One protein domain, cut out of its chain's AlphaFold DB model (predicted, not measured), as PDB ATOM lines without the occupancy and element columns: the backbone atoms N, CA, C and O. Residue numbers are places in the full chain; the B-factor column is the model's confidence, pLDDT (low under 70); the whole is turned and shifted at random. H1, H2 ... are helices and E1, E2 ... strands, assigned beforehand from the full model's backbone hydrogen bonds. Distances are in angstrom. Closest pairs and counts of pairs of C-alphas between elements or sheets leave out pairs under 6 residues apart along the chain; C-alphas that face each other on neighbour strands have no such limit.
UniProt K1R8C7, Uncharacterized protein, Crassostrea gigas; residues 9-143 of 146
ATOM      1  N   TYR A   9     326.310 125.826 330.691       95.06
ATOM      2  CA  TYR A   9     327.587 126.038 331.376       95.06
ATOM      3  C   TYR A   9     328.710 125.976 330.353       95.06
ATOM      4  O   TYR A   9     328.697 125.085 329.513       95.06
ATOM      5  N   ALA A  10     329.667 126.898 330.408       93.19
ATOM      6  CA  ALA A  10     330.754 126.974 329.438       93.19
ATOM      7  C   ALA A  10     332.117 126.908 330.129       93.19
ATOM      8  O   ALA A  10     332.312 127.517 331.181       93.19
ATOM      9  N   PHE A  11     333.057 126.209 329.499       92.25
ATOM     10  CA  PHE A  11     334.464 126.165 329.881       92.25
ATOM     11  C   PHE A  11     335.294 126.563 328.667       92.25
ATOM     12  O   PHE A  11     335.068 126.065 327.564       92.25
ATOM     13  N   VAL A  12     336.236 127.482 328.858       90.38
ATOM     14  CA  VAL A  12     336.999 128.101 327.772       90.38
ATOM     15  C   VAL A  12     338.430 128.366 328.216       90.38
ATOM     16  O   VAL A  12     338.686 128.641 329.389       90.38
ATOM     17  N   ASN A  13     339.369 128.303 327.274       85.50
ATOM     18  CA  ASN A  13     340.724 128.781 327.507       85.50
ATOM     19  C   ASN A  13     340.737 130.301 327.780       85.50
ATOM     20  O   ASN A  13     340.123 131.077 327.053       85.50
ATOM     21  N   GLY A  14     341.468 130.751 328.802       83.00
ATOM     22  CA  GLY A  14     341.415 132.138 329.289       83.00
ATOM     23  C   GLY A  14     341.921 133.214 328.317       83.00
ATOM     24  O   GLY A  14     341.784 134.398 328.603       83.00
ATOM     25  N   ASN A  15     342.506 132.831 327.181       80.12
ATOM     26  CA  ASN A  15     343.029 133.740 326.156       80.12
ATOM     27  C   ASN A  15     342.206 133.754 324.855       80.12
ATOM     28  O   ASN A  15     342.720 134.158 323.809       80.12
ATOM     29  N   ILE A  16     340.952 133.304 324.915       86.56
ATOM     30  CA  ILE A  16     340.017 133.321 323.789       86.56
ATOM     31  C   ILE A  16     339.063 134.505 323.917       86.56
ATOM     32  O   ILE A  16     338.475 134.745 324.970       86.56
ATOM     33  N   LEU A  17     338.886 135.210 322.805       87.94
ATOM     34  CA  LEU A  17     337.901 136.266 322.623       87.94
ATOM     35  C   LEU A  17     336.736 135.728 321.795       87.94
ATOM     36  O   LEU A  17     336.940 135.117 320.747       87.94
ATOM     37  N   PHE A  18     335.515 135.985 322.245       88.62
ATOM     38  CA  PHE A  18     334.308 135.632 321.508       88.62
ATOM     39  C   PHE A  18     333.661 136.860 320.885       88.62
ATOM     40  O   PHE A  18     333.779 137.972 321.399       88.62
ATOM     41  N   THR A  19     332.936 136.638 319.791       85.88
ATOM     42  CA  THR A  19     332.092 137.657 319.161       85.88
ATOM     43  C   THR A  19     330.613 137.444 319.495       85.88
ATOM     44  O   THR A  19     330.253 136.519 320.227       85.88
ATOM     45  N   GLN A  20     329.733 138.266 318.911       88.94
ATOM     46  CA  GLN A  20     328.275 138.103 318.977       88.94
ATOM     47  C   GLN A  20     327.806 136.688 318.579       88.94
ATOM     48  O   GLN A  20     326.803 136.202 319.103       88.94
ATOM     49  N   SER A  21     328.588 135.991 317.747       88.81
ATOM     50  CA  SER A  21     328.345 134.599 317.352       88.81
ATOM     51  C   SER A  21     328.234 133.622 318.531       88.81
ATOM     52  O   SER A  21     327.549 132.607 318.414       88.81
ATOM     53  N   LEU A  22     328.845 133.920 319.690       93.44
ATOM     54  CA  LEU A  22     328.633 133.131 320.905       93.44
ATOM     55  C   LEU A  22     327.179 133.237 321.366       93.44
ATOM     56  O   LEU A  22     326.550 132.211 321.606       93.44
ATOM     57  N   LEU A  23     326.631 134.452 321.473       94.19
ATOM     58  CA  LEU A  23     325.250 134.637 321.917       94.19
ATOM     59  C   LEU A  23     324.271 134.001 320.931       94.19
ATOM     60  O   LEU A  23     323.362 133.291 321.354       94.19
ATOM     61  N   GLU A  24     324.491 134.204 319.633       93.38
ATOM     62  CA  GLU A  24     323.696 133.582 318.569       93.38
ATOM     63  C   GLU A  24     323.727 132.055 318.682       93.38
ATOM     64  O   GLU A  24     322.676 131.422 318.723       93.38
ATOM     65  N   THR A  25     324.915 131.467 318.860       94.19
ATOM     66  CA  THR A  25     325.070 130.019 319.055       94.19
ATOM     67  C   THR A  25     324.326 129.536 320.299       94.19
ATOM     68  O   THR A  25     323.598 128.549 320.226       94.19
ATOM     69  N   LEU A  26     324.459 130.222 321.440       95.81
ATOM     70  CA  LEU A  26     323.768 129.847 322.680       95.81
ATOM     71  C   LEU A  26     322.244 129.890 322.505       95.81
ATOM     72  O   LEU A  26     321.552 128.961 322.919       95.81
ATOM     73  N   VAL A  27     321.721 130.936 321.862       96.19
ATOM     74  CA  VAL A  27     320.288 131.083 321.576       96.19
ATOM     75  C   VAL A  27     319.806 129.996 320.615       96.19
ATOM     76  O   VAL A  27     318.766 129.390 320.866       96.19
ATOM     77  N   SER A  28     320.552 129.700 319.548       95.88
ATOM     78  CA  SER A  28     320.211 128.629 318.605       95.88
ATOM     79  C   SER A  28     320.221 127.252 319.264       95.88
ATOM     80  O   SER A  28     319.320 126.457 319.016       95.88
ATOM     81  N   VAL A  29     321.190 126.975 320.144       96.25
ATOM     82  CA  VAL A  29     321.238 125.721 320.909       96.25
ATOM     83  C   VAL A  29     320.005 125.593 321.796       96.25
ATOM     84  O   VAL A  29     319.347 124.559 321.749       96.25
ATOM     85  N   LEU A  30     319.644 126.637 322.550       96.62
ATOM     86  CA  LEU A  30     318.475 126.611 323.436       96.62
ATOM     87  C   LEU A  30     317.155 126.383 322.691       96.62
ATOM     88  O   LEU A  30     316.266 125.735 323.231       96.62
ATOM     89  N   HIS A  31     317.027 126.881 321.461       96.88
ATOM     90  CA  HIS A  31     315.834 126.675 320.633       96.88
ATOM     91  C   HIS A  31     315.879 125.400 319.781       96.88
ATOM     92  O   HIS A  31     314.924 125.122 319.064       96.88
ATOM     93  N   SER A  32     316.967 124.627 319.831       96.44
ATOM     94  CA  SER A  32     317.099 123.408 319.033       96.44
ATOM     95  C   SER A  32     316.381 122.216 319.663       96.44
ATOM     96  O   SER A  32     316.424 122.023 320.881       96.44
ATOM     97  N   ASP A  33     315.836 121.337 318.822       96.88
ATOM     98  CA  ASP A  33     315.254 120.061 319.258       96.88
ATOM     99  C   ASP A  33     316.265 119.185 320.012       96.88
ATOM    100  O   ASP A  33     315.886 118.412 320.888       96.88
ATOM    101  N   LEU A  34     317.565 119.327 319.719       95.25
ATOM    102  CA  LEU A  34     318.636 118.610 320.421       95.25
ATOM    103  C   LEU A  34     318.683 118.969 321.910       95.25
ATOM    104  O   LEU A  34     318.867 118.090 322.748       95.25
ATOM    105  N   TYR A  35     318.515 120.254 322.238       96.69
ATOM    106  CA  TYR A  35     318.471 120.720 323.623       96.69
ATOM    107  C   TYR A  35     317.125 120.408 324.279       96.69
ATOM    108  O   TYR A  35     317.092 119.984 325.431       96.69
ATOM    109  N   GLN A  36     316.016 120.589 323.556       95.75
ATOM    110  CA  GLN A  36     314.677 120.346 324.107       95.75
ATOM    111  C   GLN A  36     314.442 118.868 324.444       95.75
ATOM    112  O   GLN A  36     313.788 118.559 325.437       95.75
ATOM    113  N   ASN A  37     315.024 117.957 323.661       94.12
ATOM    114  CA  ASN A  37     314.829 116.519 323.825       94.12
ATOM    115  C   ASN A  37     315.933 115.828 324.640       94.12
ATOM    116  O   ASN A  37     315.907 114.602 324.768       94.12
ATOM    117  N   GLY A  38     316.912 116.557 325.194       94.00
ATOM    118  CA  GLY A  38     317.957 115.889 325.959       94.00
ATOM    119  C   GLY A  38     319.132 116.734 326.427       94.00
ATOM    120  O   GLY A  38     319.049 117.926 326.706       94.00
ATOM    121  N   THR A  39     320.256 116.042 326.586       97.06
ATOM    122  CA  THR A  39     321.519 116.612 327.050       97.06
ATOM    123  C   THR A  39     322.394 116.930 325.848       97.06
ATOM    124  O   THR A  39     322.532 116.097 324.950       97.06
ATOM    125  N   VAL A  40     323.010 118.115 325.855       97.69
ATOM    126  CA  VAL A  40     323.877 118.569 324.763       97.69
ATOM    127  C   VAL A  40     325.283 118.883 325.254       97.69
ATOM    128  O   VAL A  40     325.476 119.412 326.354       97.69
ATOM    129  N   LEU A  41     326.248 118.597 324.387       96.69
ATOM    130  CA  LEU A  41     327.633 119.028 324.471       96.69
ATOM    131  C   LEU A  41     327.978 119.795 323.194       96.69
ATOM    132  O   LEU A  41     328.043 119.232 322.107       96.69
ATOM    133  N   VAL A  42     328.225 121.089 323.318       96.00
ATOM    134  CA  VAL A  42     328.774 121.915 322.244       96.00
ATOM    135  C   VAL A  42     330.281 121.962 322.417       96.00
ATOM    136  O   VAL A  42     330.767 122.189 323.523       96.00
ATOM    137  N   VAL A  43     331.023 121.781 321.333       93.38
ATOM    138  CA  VAL A  43     332.486 121.856 321.334       93.38
ATOM    139  C   VAL A  43     332.974 122.695 320.171       93.38
ATOM    140  O   VAL A  43     332.341 122.742 319.113       93.38
ATOM    141  N   GLY A  44     334.134 123.316 320.331       89.81
ATOM    142  CA  GLY A  44     334.786 123.939 319.195       89.81
ATOM    143  C   GLY A  44     336.228 124.335 319.435       89.81
ATOM    144  O   GLY A  44     336.815 124.098 320.494       89.81
ATOM    145  N   ARG A  45     336.802 124.891 318.372       86.81
ATOM    146  CA  ARG A  45     338.207 125.285 318.278       86.81
ATOM    147  C   ARG A  45     338.321 126.775 318.003       86.81
ATOM    148  O   ARG A  45     337.395 127.379 317.462       86.81
ATOM    149  N   ARG A  46     339.459 127.347 318.379       85.69
ATOM    150  CA  ARG A  46     339.792 128.742 318.093       85.69
ATOM    151  C   ARG A  46     340.276 128.941 316.657       85.69
ATOM    152  O   ARG A  46     340.913 128.068 316.070       85.69
ATOM    153  N   THR A  47     340.063 130.145 316.153       81.25
ATOM    154  CA  THR A  47     340.763 130.725 315.013       81.25
ATOM    155  C   THR A  47     341.933 131.544 315.539       81.25
ATOM    156  O   THR A  47     341.774 132.431 316.384       81.25
ATOM    157  N   ASN A  48     343.129 131.249 315.043       76.50
ATOM    158  CA  ASN A  48     344.330 131.971 315.429       76.50
ATOM    159  C   ASN A  48     344.492 133.200 314.552       76.50
ATOM    160  O   ASN A  48     344.636 133.083 313.339       76.50
ATOM    161  N   VAL A  49     344.519 134.373 315.177       73.81
ATOM    162  CA  VAL A  49     344.682 135.637 314.463       73.81
ATOM    163  C   VAL A  49     345.981 136.293 314.915       73.81
ATOM    164  O   VAL A  49     346.202 136.560 316.101       73.81
ATOM    165  N   LEU A  50     346.876 136.522 313.955       70.75
ATOM    166  CA  LEU A  50     348.168 137.151 314.208       70.75
ATOM    167  C   LEU A  50     347.994 138.647 314.456       70.75
ATOM    168  O   LEU A  50     347.300 139.334 313.711       70.75
ATOM    169  N   ASN A  51     348.708 139.158 315.462       67.62
ATOM    170  CA  ASN A  51     348.786 140.589 315.765       67.62
ATOM    171  C   ASN A  51     347.426 141.252 316.046       67.62
ATOM    172  O   ASN A  51     347.248 142.425 315.724       67.62
ATOM    173  N   VAL A  52     346.479 140.539 316.670       69.69
ATOM    174  CA  VAL A  52     345.310 141.201 317.272       69.69
ATOM    175  C   VAL A  52     345.839 142.203 318.296       69.69
ATOM    176  O   VAL A  52     346.468 141.813 319.279       69.69
ATOM    177  N   THR A  53     345.667 143.494 318.029       72.69
ATOM    178  CA  THR A  53     346.008 144.549 318.986       72.69
ATOM    179  C   THR A  53     344.856 144.744 319.966       72.69
ATOM    180  O   THR A  53     343.749 144.250 319.740       72.69
ATOM    181  N   ARG A  54     345.076 145.498 321.049       72.19
ATOM    182  CA  ARG A  54     343.990 145.845 321.978       72.19
ATOM    183  C   ARG A  54     342.854 146.563 321.246       72.19
ATOM    184  O   ARG A  54     341.696 146.246 321.472       72.19
ATOM    185  N   GLU A  55     343.190 147.466 320.333       73.06
ATOM    186  CA  GLU A  55     342.247 148.225 319.504       73.06
ATOM    187  C   GLU A  55     341.433 147.300 318.589       73.06
ATOM    188  O   GLU A  55     340.244 147.518 318.375       73.06
ATOM    189  N   THR A  56     342.056 146.226 318.094       71.44
ATOM    190  CA  THR A  56     341.364 145.194 317.312       71.44
ATOM    191  C   THR A  56     340.447 144.344 318.196       71.44
ATOM    192  O   THR A  56     339.359 143.984 317.774       71.44
ATOM    193  N   ALA A  57     340.876 144.024 319.421       70.88
ATOM    194  CA  ALA A  57     340.134 143.175 320.351       70.88
ATOM    195  C   ALA A  57     338.892 143.851 320.951       70.88
ATOM    196  O   ALA A  57     337.929 143.160 321.280       70.88
ATOM    197  N   ILE A  58     338.908 145.179 321.116       76.50
ATOM    198  CA  ILE A  58     337.762 145.926 321.662       76.50
ATOM    199  C   ILE A  58     336.679 146.223 320.618       76.50
ATOM    200  O   ILE A  58     335.540 146.487 320.993       76.50
ATOM    201  N   ASP A  59     337.018 146.187 319.328       80.50
ATOM    202  CA  ASP A  59     336.083 146.456 318.241       80.50
ATOM    203  C   ASP A  59     335.689 145.150 317.544       80.50
ATOM    204  O   ASP A  59     336.490 144.491 316.876       80.50
ATOM    205  N   LEU A  60     334.415 144.785 317.686       75.62
ATOM    206  CA  LEU A  60     333.867 143.539 317.158       75.62
ATOM    207  C   LEU A  60     334.046 143.409 315.639       75.62
ATOM    208  O   LEU A  60     334.347 142.325 315.138       75.62
ATOM    209  N   LYS A  61     333.881 144.513 314.903       79.81
ATOM    210  CA  LYS A  61     333.992 144.541 313.444       79.81
ATOM    211  C   LYS A  61     335.443 144.332 313.021       79.81
ATOM    212  O   LYS A  61     335.708 143.560 312.102       79.81
ATOM    213  N   ASN A  62     336.387 144.962 313.714       76.75
ATOM    214  CA  ASN A  62     337.815 144.780 313.474       76.75
ATOM    215  C   ASN A  62     338.258 143.353 313.801       76.75
ATOM    216  O   ASN A  62     339.005 142.766 313.019       76.75
ATOM    217  N   LEU A  63     337.757 142.767 314.891       74.50
ATOM    218  CA  LEU A  63     338.037 141.379 315.258       74.50
ATOM    219  C   LEU A  63     337.515 140.389 314.206       74.50
ATOM    220  O   LEU A  63     338.244 139.485 313.799       74.50
ATOM    221  N   MET A  64     336.288 140.590 313.712       74.69
ATOM    222  CA  MET A  64     335.715 139.783 312.627       74.69
ATOM    223  C   MET A  64     336.519 139.919 311.330       74.69
ATOM    224  O   MET A  64     336.876 138.915 310.718       74.69
ATOM    225  N   ASN A  65     336.872 141.146 310.938       76.56
ATOM    226  CA  ASN A  65     337.692 141.392 309.750       76.56
ATOM    227  C   ASN A  65     339.080 140.746 309.869       76.56
ATOM    228  O   ASN A  65     339.594 140.183 308.902       76.56
ATOM    229  N   ALA A  66     339.688 140.808 311.055       73.50
ATOM    230  CA  ALA A  66     340.980 140.194 311.321       73.50
ATOM    231  C   ALA A  66     340.903 138.661 311.260       73.50
ATOM    232  O   ALA A  66     341.825 138.043 310.727       73.50
ATOM    233  N   ALA A  67     339.813 138.057 311.737       72.00
ATOM    234  CA  ALA A  67     339.579 136.620 311.620       72.00
ATOM    235  C   ALA A  67     339.427 136.169 310.163       72.00
ATOM    236  O   ALA A  67     340.123 135.252 309.745       72.00
ATOM    237  N   VAL A  68     338.602 136.864 309.368       70.81
ATOM    238  CA  VAL A  68     338.405 136.558 307.936       70.81
ATOM    239  C   VAL A  68     339.714 136.684 307.150       70.81
ATOM    240  O   VAL A  68     340.005 135.871 306.279       70.81
ATOM    241  N   LYS A  69     340.531 137.696 307.460       68.25
ATOM    242  CA  LYS A  69     341.803 137.937 306.764       68.25
ATOM    243  C   LYS A  69     342.887 136.908 307.104       68.25
ATOM    244  O   LYS A  69     343.784 136.687 306.296       68.25
ATOM    245  N   ASN A  70     342.836 136.322 308.299       62.78
ATOM    246  CA  ASN A  70     343.863 135.423 308.827       62.78
ATOM    247  C   ASN A  70     343.307 134.011 309.048       62.78
ATOM    248  O   ASN A  70     343.620 133.406 310.069       62.78
ATOM    249  N   ASP A  71     342.499 133.492 308.118       56.00
ATOM    250  CA  ASP A  71     341.814 132.188 308.205       56.00
ATOM    251  C   ASP A  71     342.761 130.963 308.174       56.00
ATOM    252  O   ASP A  71     342.482 129.911 307.604       56.00
ATOM    253  N   SER A  72     343.933 131.065 308.801       56.50
ATOM    254  CA  SER A  72     344.721 129.914 309.199       56.50
ATOM    255  C   SER A  72     344.088 129.312 310.450       56.50
ATOM    256  O   SER A  72     344.520 129.569 311.580       56.50
ATOM    257  N   VAL A  73     343.058 128.487 310.259       53.69
ATOM    258  CA  VAL A  73     342.710 127.459 311.243       53.69
ATOM    259  C   VAL A  73     343.939 126.562 311.367       53.69
ATOM    260  O   VAL A  73     344.161 125.667 310.555       53.69
ATOM    261  N   ILE A  74     344.801 126.844 312.345       54.03
ATOM    262  CA  ILE A  74     345.908 125.941 312.647       54.03
ATOM    263  C   ILE A  74     345.271 124.634 313.110       54.03
ATOM    264  O   ILE A  74     344.387 124.631 313.967       54.03
ATOM    265  N   THR A  75     345.728 123.537 312.518       47.84
ATOM    266  CA  THR A  75     345.408 122.140 312.819       47.84
ATOM    267  C   THR A  75     345.846 121.762 314.237       47.84
ATOM    268  O   THR A  75     346.687 120.899 314.444       47.84
ATOM    269  N   PHE A  76     345.291 122.420 315.253       54.25
ATOM    270  CA  PHE A  76     345.417 121.987 316.636       54.25
ATOM    271  C   PHE A  76     344.307 120.977 316.930       54.25
ATOM    272  O   PHE A  76     343.124 121.214 316.673       54.25
ATOM    273  N   THR A  77     344.699 119.820 317.447       57.81
ATOM    274  CA  THR A  77     343.847 118.660 317.745       57.81
ATOM    275  C   THR A  77     343.277 118.707 319.168       57.81
ATOM    276  O   THR A  77     343.048 117.672 319.778       57.81
ATOM    277  N   GLY A  78     343.065 119.905 319.724       70.19
ATOM    278  CA  GLY A  78     342.463 120.097 321.048       70.19
ATOM    279  C   GLY A  78     341.187 120.933 320.979       70.19
ATOM    280  O   GLY A  78     341.034 121.769 320.087       70.19
ATOM    281  N   LEU A  79     340.270 120.704 321.918       82.88
ATOM    282  CA  LEU A  79     339.108 121.565 322.140       82.88
ATOM    283  C   LEU A  79     339.521 122.830 322.890       82.88
ATOM    284  O   LEU A  79     340.206 122.758 323.907       82.88
ATOM    285  N   ASP A  80     339.067 123.983 322.419       86.75
ATOM    286  CA  ASP A  80     339.389 125.291 323.002       86.75
ATOM    287  C   ASP A  80     338.264 125.846 323.875       86.75
ATOM    288  O   ASP A  80     338.485 126.682 324.756       86.75
ATOM    289  N   TYR A  81     337.052 125.360 323.633       91.62
ATOM    290  CA  TYR A  81     335.902 125.600 324.476       91.62
ATOM    291  C   TYR A  81     334.921 124.437 324.387       91.62
ATOM    292  O   TYR A  81     334.848 123.714 323.386       91.62
ATOM    293  N   LEU A  82     334.124 124.310 325.439       93.81
ATOM    294  CA  LEU A  82     332.939 123.472 325.461       93.81
ATOM    295  C   LEU A  82     331.804 124.176 326.194       93.81
ATOM    296  O   LEU A  82     332.033 125.008 327.074       93.81
ATOM    297  N   ILE A  83     330.576 123.835 325.822       95.94
ATOM    298  CA  ILE A  83     329.352 124.311 326.461       95.94
ATOM    299  C   ILE A  83     328.455 123.101 326.696       95.94
ATOM    300  O   ILE A  83     328.243 122.305 325.788       95.94
ATOM    301  N   THR A  84     327.904 122.957 327.891       96.88
ATOM    302  CA  THR A  84     327.032 121.836 328.244       96.88
ATOM    303  C   THR A  84     325.667 122.320 328.691       96.88
ATOM    304  O   THR A  84     325.549 123.385 329.306       96.88
ATOM    305  N   SER A  85     324.627 121.517 328.457       97.00
ATOM    306  CA  SER A  85     323.364 121.708 329.176       97.00
ATOM    307  C   SER A  85     323.559 121.523 330.679       97.00
ATOM    308  O   SER A  85     324.506 120.886 331.146       97.00
ATOM    309  N   ARG A  86     322.625 122.058 331.468       94.25
ATOM    310  CA  ARG A  86     322.588 121.818 332.918       94.25
ATOM    311  C   ARG A  86     322.523 120.337 333.288       94.25
ATOM    312  O   ARG A  86     323.013 119.958 334.344       94.25
ATOM    313  N   THR A  87     321.893 119.526 332.447       95.06
ATOM    314  CA  THR A  87     321.696 118.087 332.656       95.06
ATOM    315  C   THR A  87     322.933 117.251 332.332       95.06
ATOM    316  O   THR A  87     322.881 116.031 332.451       95.06
ATOM    317  N   PHE A  88     324.032 117.877 331.905       96.50
ATOM    318  CA  PHE A  88     325.240 117.158 331.534       96.50
ATOM    319  C   PHE A  88     325.847 116.416 332.739       96.50
ATOM    320  O   PHE A  88     326.034 117.031 333.796       96.50
ATOM    321  N   PRO A  89     326.149 115.110 332.612       95.75
ATOM    322  CA  PRO A  89     326.442 114.237 333.747       95.75
ATOM    323  C   PRO A  89     327.905 114.346 334.192       95.75
ATOM    324  O   PRO A  89     328.638 113.368 334.171       95.75
ATOM    325  N   TRP A  90     328.346 115.540 334.598       94.25
ATOM    326  CA  TRP A  90     329.753 115.835 334.913       94.25
ATOM    327  C   TRP A  90     330.432 114.845 335.870       94.25
ATOM    328  O   TRP A  90     331.630 114.630 335.745       94.25
ATOM    329  N   GLN A  91     329.685 114.238 336.797       93.88
ATOM    330  CA  GLN A  91     330.216 113.258 337.754       93.88
ATOM    331  C   GLN A  91     330.645 111.935 337.103       93.88
ATOM    332  O   GLN A  91     331.518 111.260 337.637       93.88
ATOM    333  N   ASP A  92     330.061 111.590 335.955       94.00
ATOM    334  CA  ASP A  92     330.319 110.335 335.245       94.00
ATOM    335  C   ASP A  92     331.217 110.528 334.012       94.00
ATOM    336  O   ASP A  92     331.425 109.591 333.238       94.00
ATOM    337  N   MET A  93     331.694 111.753 333.783       93.06
ATOM    338  CA  MET A  93     332.521 112.103 332.631       93.06
ATOM    339  C   MET A  93     334.003 112.094 333.011       93.06
ATOM    340  O   MET A  93     334.348 112.419 334.148       93.06
ATOM    341  N   PRO A  94     334.906 111.753 332.074       90.56
ATOM    342  CA  PRO A  94     336.329 111.810 332.340       90.56
ATOM    343  C   PRO A  94     336.777 113.254 332.578       90.56
ATOM    344  O   PRO A  94     336.188 114.207 332.058       90.56
ATOM    345  N   GLU A  95     337.872 113.407 333.318       87.06
ATOM    346  CA  GLU A  95     338.518 114.705 333.467       87.06
ATOM    347  C   GLU A  95     338.955 115.249 332.100       87.06
ATOM    348  O   GLU A  95     339.489 114.529 331.247       87.06
ATOM    349  N   VAL A  96     338.720 116.546 331.899       83.25
ATOM    350  CA  VAL A  96     339.024 117.254 330.656       83.25
ATOM    351  C   VAL A  96     339.848 118.497 330.956       83.25
ATOM    352  O   VAL A  96     339.569 119.244 331.894       83.25
ATOM    353  N   VAL A  97     340.863 118.735 330.125       81.50
ATOM    354  CA  VAL A  97     341.679 119.950 330.162       81.50
ATOM    355  C   VAL A  97     341.502 120.687 328.843       81.50
ATOM    356  O   VAL A  97     341.911 120.204 327.787       81.50
ATOM    357  N   ILE A  98     340.899 121.873 328.907       82.19
ATOM    358  CA  ILE A  98     340.684 122.725 327.735       82.19
ATOM    359  C   ILE A  98     342.029 123.188 327.156       82.19
ATOM    360  O   ILE A  98     342.919 123.625 327.885       82.19
ATOM    361  N   GLY A  99     342.165 123.129 325.831       71.75
ATOM    362  CA  GLY A  99     343.331 123.599 325.084       71.75
ATOM    363  C   GLY A  99     344.499 122.611 325.018       71.75
ATOM    364  O   GLY A  99     345.561 122.982 324.512       71.75
ATOM    365  N   ARG A 100     344.334 121.373 325.508       72.56
ATOM    366  CA  ARG A 100     345.368 120.329 325.469       72.56
ATOM    367  C   ARG A 100     345.079 119.303 324.370       72.56
ATOM    368  O   ARG A 100     343.973 118.784 324.267       72.56
ATOM    369  N   VAL A 101     346.090 119.010 323.554       68.31
ATOM    370  CA  VAL A 101     346.023 117.995 322.489       68.31
ATOM    371  C   VAL A 101     345.745 116.614 323.081       68.31
ATOM    372  O   VAL A 101     346.352 116.249 324.088       68.31
ATOM    373  N   GLY A 102     344.843 115.854 322.450       63.25
ATOM    374  CA  GLY A 102     344.535 114.470 322.830       63.25
ATOM    375  C   GLY A 102     343.529 114.321 323.978       63.25
ATOM    376  O   GLY A 102     343.236 113.201 324.382       63.25
ATOM    377  N   PHE A 103     342.964 115.421 324.483       65.62
ATOM    378  CA  PHE A 103     341.911 115.416 325.508       65.62
ATOM    379  C   PHE A 103     340.508 115.486 324.875       65.62
ATOM    380  O   PHE A 103     339.655 116.273 325.284       65.62
ATOM    381  N   ASP A 104     340.274 114.638 323.865       69.56
ATOM    382  CA  ASP A 104     338.975 114.467 323.190       69.56
ATOM    383  C   ASP A 104     338.123 113.348 323.833       69.56
ATOM    384  O   ASP A 104     337.015 113.042 323.385       69.56
ATOM    385  N   ASN A 105     338.615 112.761 324.928       83.62
ATOM    386  CA  ASN A 105     337.954 111.726 325.728       83.62
ATOM    387  C   ASN A 105     336.523 112.109 326.148       83.62
ATOM    388  O   ASN A 105     335.641 111.254 326.183       83.62
ATOM    389  N   LEU A 106     336.263 113.396 326.406       88.25
ATOM    390  CA  LEU A 106     334.925 113.893 326.719       88.25
ATOM    391  C   LEU A 106     333.956 113.724 325.540       88.25
ATOM    392  O   LEU A 106     332.794 113.369 325.741       88.25
ATOM    393  N   VAL A 107     334.420 113.959 324.310       90.06
ATOM    394  CA  VAL A 107     333.616 113.791 323.091       90.06
ATOM    395  C   VAL A 107     333.356 112.311 322.844       90.06
ATOM    396  O   VAL A 107     332.224 111.933 322.545       90.06
ATOM    397  N   GLU A 108     334.372 111.465 322.993       90.12
ATOM    398  CA  GLU A 108     334.220 110.016 322.843       90.12
ATOM    399  C   GLU A 108     333.250 109.423 323.867       90.12
ATOM    400  O   GLU A 108     332.344 108.674 323.498       90.12
ATOM    401  N   GLU A 109     333.383 109.793 325.140       93.88
ATOM    402  CA  GLU A 109     332.485 109.327 326.194       93.88
ATOM    403  C   GLU A 109     331.054 109.842 325.985       93.88
ATOM    404  O   GLU A 109     330.086 109.093 326.129       93.88
ATOM    405  N   SER A 110     330.903 111.091 325.535       94.38
ATOM    406  CA  SER A 110     329.593 111.657 325.195       94.38
ATOM    407  C   SER A 110     328.911 110.880 324.065       94.38
ATOM    408  O   SER A 110     327.710 110.617 324.141       94.38
ATOM    409  N   LYS A 111     329.673 110.436 323.053       94.00
ATOM    410  CA  LYS A 111     329.154 109.574 321.976       94.00
ATOM    411  C   LYS A 111     328.669 108.231 322.515       94.00
ATOM    412  O   LYS A 111     327.564 107.815 322.173       94.00
ATOM    413  N   LYS A 112     329.449 107.569 323.381       95.31
ATOM    414  CA  LYS A 112     329.055 106.287 324.005       95.31
ATOM    415  C   LYS A 112     327.744 106.415 324.784       95.31
ATOM    416  O   LYS A 112     326.905 105.521 324.736       95.31
ATOM    417  N   ARG A 113     327.540 107.563 325.435       95.44
ATOM    418  CA  ARG A 113     326.332 107.896 326.205       95.44
ATOM    419  C   ARG A 113     325.176 108.441 325.366       95.44
ATOM    420  O   ARG A 113     324.140 108.779 325.929       95.44
ATOM    421  N   LYS A 114     325.330 108.518 324.038       95.81
ATOM    422  CA  LYS A 114     324.330 109.065 323.104       95.81
ATOM    423  C   LYS A 114     323.917 110.508 323.438       95.81
ATOM    424  O   LYS A 114     322.785 110.908 323.178       95.81
ATOM    425  N   ILE A 115     324.831 111.290 324.011       97.06
ATOM    426  CA  ILE A 115     324.648 112.729 324.218       97.06
ATOM    427  C   ILE A 115     324.758 113.426 322.858       97.06
ATOM    428  O   ILE A 115     325.629 113.090 322.054       97.06
ATOM    429  N   ALA A 116     323.891 114.404 322.595       97.00
ATOM    430  CA  ALA A 116     323.945 115.172 321.357       97.00
ATOM    431  C   ALA A 116     325.182 116.084 321.353       97.00
ATOM    432  O   ALA A 116     325.370 116.889 322.266       97.00
ATOM    433  N   ILE A 117     326.021 115.964 320.319       95.69
ATOM    434  CA  ILE A 117     327.257 116.744 320.188       95.69
ATOM    435  C   ILE A 117     327.121 117.744 319.043       95.69
ATOM    436  O   ILE A 117     326.841 117.357 317.910       95.69
ATOM    437  N   ILE A 118     327.360 119.022 319.332       95.25
ATOM    438  CA  ILE A 118     327.287 120.124 318.366       95.25
ATOM    439  C   ILE A 118     328.699 120.664 318.130       95.25
ATOM    440  O   ILE A 118     329.344 121.168 319.047       95.25
ATOM    441  N   GLY A 119     329.186 120.574 316.891       92.88
ATOM    442  CA  GLY A 119     330.453 121.185 316.486       92.88
ATOM    443  C   GLY A 119     330.259 122.650 316.098       92.88
ATOM    444  O   GLY A 119     329.735 122.927 315.023       92.88
ATOM    445  N   ALA A 120     330.704 123.580 316.942       92.06
ATOM    446  CA  ALA A 120     330.472 125.016 316.768       92.06
ATOM    447  C   ALA A 120     331.640 125.775 316.112       92.06
ATOM    448  O   ALA A 120     331.501 126.955 315.817       92.06
ATOM    449  N   THR A 121     332.774 125.125 315.820       87.06
ATOM    450  CA  THR A 121     333.985 125.783 315.275       87.06
ATOM    451  C   THR A 121     333.724 126.677 314.057       87.06
ATOM    452  O   THR A 121     334.373 127.703 313.907       87.06
ATOM    453  N   LYS A 122     332.790 126.298 313.174       82.56
ATOM    454  CA  LYS A 122     332.498 127.052 311.941       82.56
ATOM    455  C   LYS A 122     331.446 128.152 312.112       82.56
ATOM    456  O   LYS A 122     331.277 128.958 311.206       82.56
ATOM    457  N   THR A 123     330.718 128.160 313.223       82.50
ATOM    458  CA  THR A 123     329.581 129.068 313.456       82.50
ATOM    459  C   THR A 123     329.838 130.030 314.607       82.50
ATOM    460  O   THR A 123     329.276 131.118 314.633       82.50
ATOM    461  N   LEU A 124     330.701 129.644 315.544       88.31
ATOM    462  CA  LEU A 124     331.102 130.429 316.696       88.31
ATOM    463  C   LEU A 124     332.554 130.859 316.498       88.31
ATOM    464  O   LEU A 124     333.487 130.058 316.595       88.31
ATOM    465  N   LEU A 125     332.731 132.152 316.241       86.88
ATOM    466  CA  LEU A 125     334.042 132.754 316.076       86.88
ATOM    467  C   LEU A 125     334.705 132.945 317.447       86.88
ATOM    468  O   LEU A 125     334.363 133.852 318.210       86.88
ATOM    469  N   ALA A 126     335.668 132.073 317.731       88.25
ATOM    470  CA  ALA A 126     336.521 132.099 318.910       88.25
ATOM    471  C   ALA A 126     337.934 132.511 318.489       88.25
ATOM    472  O   ALA A 126     338.630 131.732 317.851       88.25
ATOM    473  N   VAL A 127     338.372 133.723 318.809       85.56
ATOM    474  CA  VAL A 127     339.670 134.245 318.370       85.56
ATOM    475  C   VAL A 127     340.696 134.125 319.484       85.56
ATOM    476  O   VAL A 127     340.499 134.666 320.568       85.56
ATOM    477  N   GLN A 128     341.826 133.481 319.204       82.19
ATOM    478  CA  GLN A 128     343.004 133.594 320.058       82.19
ATOM    479  C   GLN A 128     343.981 134.605 319.471       82.19
ATOM    480  O   GLN A 128     344.401 134.510 318.314       82.19
ATOM    481  N   GLN A 129     344.383 135.554 320.311       74.12
ATOM    482  CA  GLN A 129     345.457 136.484 320.005       74.12
ATOM    483  C   GLN A 129     346.810 135.771 320.105       74.12
ATOM    484  O   GLN A 129     347.191 135.285 321.172       74.12
ATOM    485  N   ILE A 130     347.566 135.756 319.006       68.75
ATOM    486  CA  ILE A 130     348.946 135.254 318.983       68.75
ATOM    487  C   ILE A 130     349.893 136.396 318.598       68.75
ATOM    488  O   ILE A 130     349.705 137.071 317.583       68.75
ATOM    489  N   THR A 131     350.934 136.620 319.408       58.84
ATOM    490  CA  THR A 131     352.032 137.550 319.093       58.84
ATOM    491  C   THR A 131     353.132 136.840 318.294       58.84
ATOM    492  O   THR A 131     353.343 135.638 318.450       58.84
ATOM    493  N   ARG A 132     353.897 137.575 317.467       53.06
ATOM    494  CA  ARG A 132     354.999 137.014 316.644       53.06
ATOM    495  C   ARG A 132     356.054 136.212 317.430       53.06
ATOM    496  O   ARG A 132     356.700 135.338 316.860       53.06
ATOM    497  N   GLN A 133     356.255 136.495 318.720       47.16
ATOM    498  CA  GLN A 133     357.162 135.712 319.574       47.16
ATOM    499  C   GLN A 133     356.570 134.354 319.965       47.16
ATOM    500  O   GLN A 133     357.285 133.354 319.932       47.16
ATOM    501  N   ALA A 134     355.267 134.293 320.257       50.00
ATOM    502  CA  ALA A 134     354.579 133.040 320.561       50.00
ATOM    503  C   ALA A 134     354.585 132.078 319.360       50.00
ATOM    504  O   ALA A 134     354.671 130.867 319.544       50.00
ATOM    505  N   THR A 135     354.613 132.605 318.129       49.44
ATOM    506  CA  THR A 135     354.675 131.806 316.895       49.44
ATOM    507  C   THR A 135     355.913 130.904 316.835       49.44
ATOM    508  O   THR A 135     355.799 129.776 316.367       49.44
ATOM    509  N   LYS A 136     357.072 131.330 317.368       41.97
ATOM    510  CA  LYS A 136     358.286 130.487 317.427       41.97
ATOM    511  C   LYS A 136     358.142 129.316 318.402       41.97
ATOM    512  O   LYS A 136     358.656 128.233 318.133       41.97
ATOM    513  N   THR A 137     357.440 129.510 319.516       42.56
ATOM    514  CA  THR A 137     357.219 128.459 320.521       42.56
ATOM    515  C   THR A 137     356.138 127.478 320.066       42.56
ATOM    516  O   THR A 137     356.324 126.271 320.187       42.56
ATOM    517  N   THR A 138     355.050 127.965 319.460       47.50
ATOM    518  CA  THR A 138     353.992 127.109 318.897       47.50
ATOM    519  C   THR A 138     354.480 126.325 317.675       47.50
ATOM    520  O   THR A 138     354.178 125.144 317.560       47.50
ATOM    521  N   GLN A 139     355.307 126.920 316.804       44.19
ATOM    522  CA  GLN A 139     355.941 126.187 315.698       44.19
ATOM    523  C   GLN A 139     356.925 125.114 316.184       44.19
ATOM    524  O   GLN A 139     356.999 124.058 315.570       44.19
ATOM    525  N   ARG A 140     357.651 125.337 317.291       34.00
ATOM    526  CA  ARG A 140     358.547 124.315 317.863       34.00
ATOM    527  C   ARG A 140     357.806 123.082 318.380       34.00
ATOM    528  O   ARG A 140     358.330 121.986 318.238       34.00
ATOM    529  N   LEU A 141     356.595 123.239 318.920       39.66
ATOM    530  CA  LEU A 141     355.755 122.101 319.321       39.66
ATOM    531  C   LEU A 141     355.236 121.306 318.108       39.66
ATOM    532  O   LEU A 141     355.092 120.091 318.193       39.66
ATOM    533  N   ASN A 142     355.033 121.971 316.967       41.62
ATOM    534  CA  ASN A 142     354.560 121.340 315.730       41.62
ATOM    535  C   ASN A 142     355.632 120.510 314.997       41.62
ATOM    536  O   ASN A 142     355.276 119.748 314.111       41.62
ATOM    537  N   TYR A 143     356.917 120.654 315.340       32.66
ATOM    538  CA  TYR A 143     358.031 119.921 314.713       32.66
ATOM    539  C   TYR A 143     358.595 118.785 315.584       32.66
ATOM    540  O   TYR A 143     359.581 118.162 315.206       32.66
TER     541      TYR A 143
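AT A GLANCE: This is residues 9 to 143 of the 146 residues of an uncharacterized protein of Crassostrea gigas (UniProt K1R8C7). Two small sheets stand end to end, joined where E3 runs on into E4: a four-stranded one between H1 on one face and H5 on the other, and a three-stranded one with H4 across one face. H6 leads away from the far end of the smaller sheet, and the long loop 86 to 104 runs on the H5 side of the larger. The 135 printed residues hold six named helices and seven named strands, in the order E1 E2 H1 H2 E3 E4 H3 H4 E5 H5 E6 E7 H6; both sheets, E1 E5 E3 E6 and E2 E7 E4, are mixed. The class is mixed, helices and strands; the whole is compact, with a radius of gyration of the C-alphas of 15.7 A and spans of 43 by 34 by 19 A.

IN THESE COORDINATES: The larger sheet holds E1, residues 9 to 12, starting at C-alpha 9 (327.587, 126.038, 331.376); E5, 81 to 85, 13.9 A; E3, 40 to 44, 13.4 A; and E6, 116 to 119. The smaller holds E2, 16 to 18; E7, 126 to 130, 12.8 A; and E4, 47 to 50. The helices are H1, 21 to 30, 14.1 A; H2, 33 to 36; H3, 54 to 58; H4, 60 to 69, 14.2 A; H5, 105 to 112, 10.6 A; and H6, 132 to 142, 15.7 A, ending at C-alpha 142 (354.560, 121.340, 315.730).

HOW THE PARTS SIT: E5 is antiparallel to E1 (N 9 and O 84, 2.9 A) and to E3 (N 42 and O 83, 2.8 A); E6 is parallel to E3 (N 41 and O 116, 2.9 A). H1, at a height of 10.3 A, runs along the strands over E3, and H5, at 9.4 A, slantwise over E6, on opposite faces. H2 only grazes this sheet. E3 runs on into E4 at 26 degrees. E7 is antiparallel to E2 (N 17 and O 127, 2.8 A) and parallel to E4 (N 47 and O 126, 2.7 A). H4 lies on one face of this sheet, two layers, at a height of 9.2 A, across the strands; the closest C-alphas of H4 and E4, Ala 67 and Val 49, are 5.9 A apart. H3 grazes this sheet and touches H4 only at the corner. H6 is only just not on it, with 4 pairs of C-alphas within 10 A. Every O i to N i+4 pair is within hydrogen-bond range in H1, H3, H4 and H5; in H6, 5 of 7; H2 is too short for such a pair.

THE WHOLE: The C-alphas farthest apart, of Asn 37 and Gln 133, are 46.7 A apart. The printed part has no cut; the links H4 to E5 and E5 to H5 are long. Mean pLDDT of the printed part is 80.4; residues 51 to 52, 69 to 77, 101 to 104 and 130 to 143 are under 70.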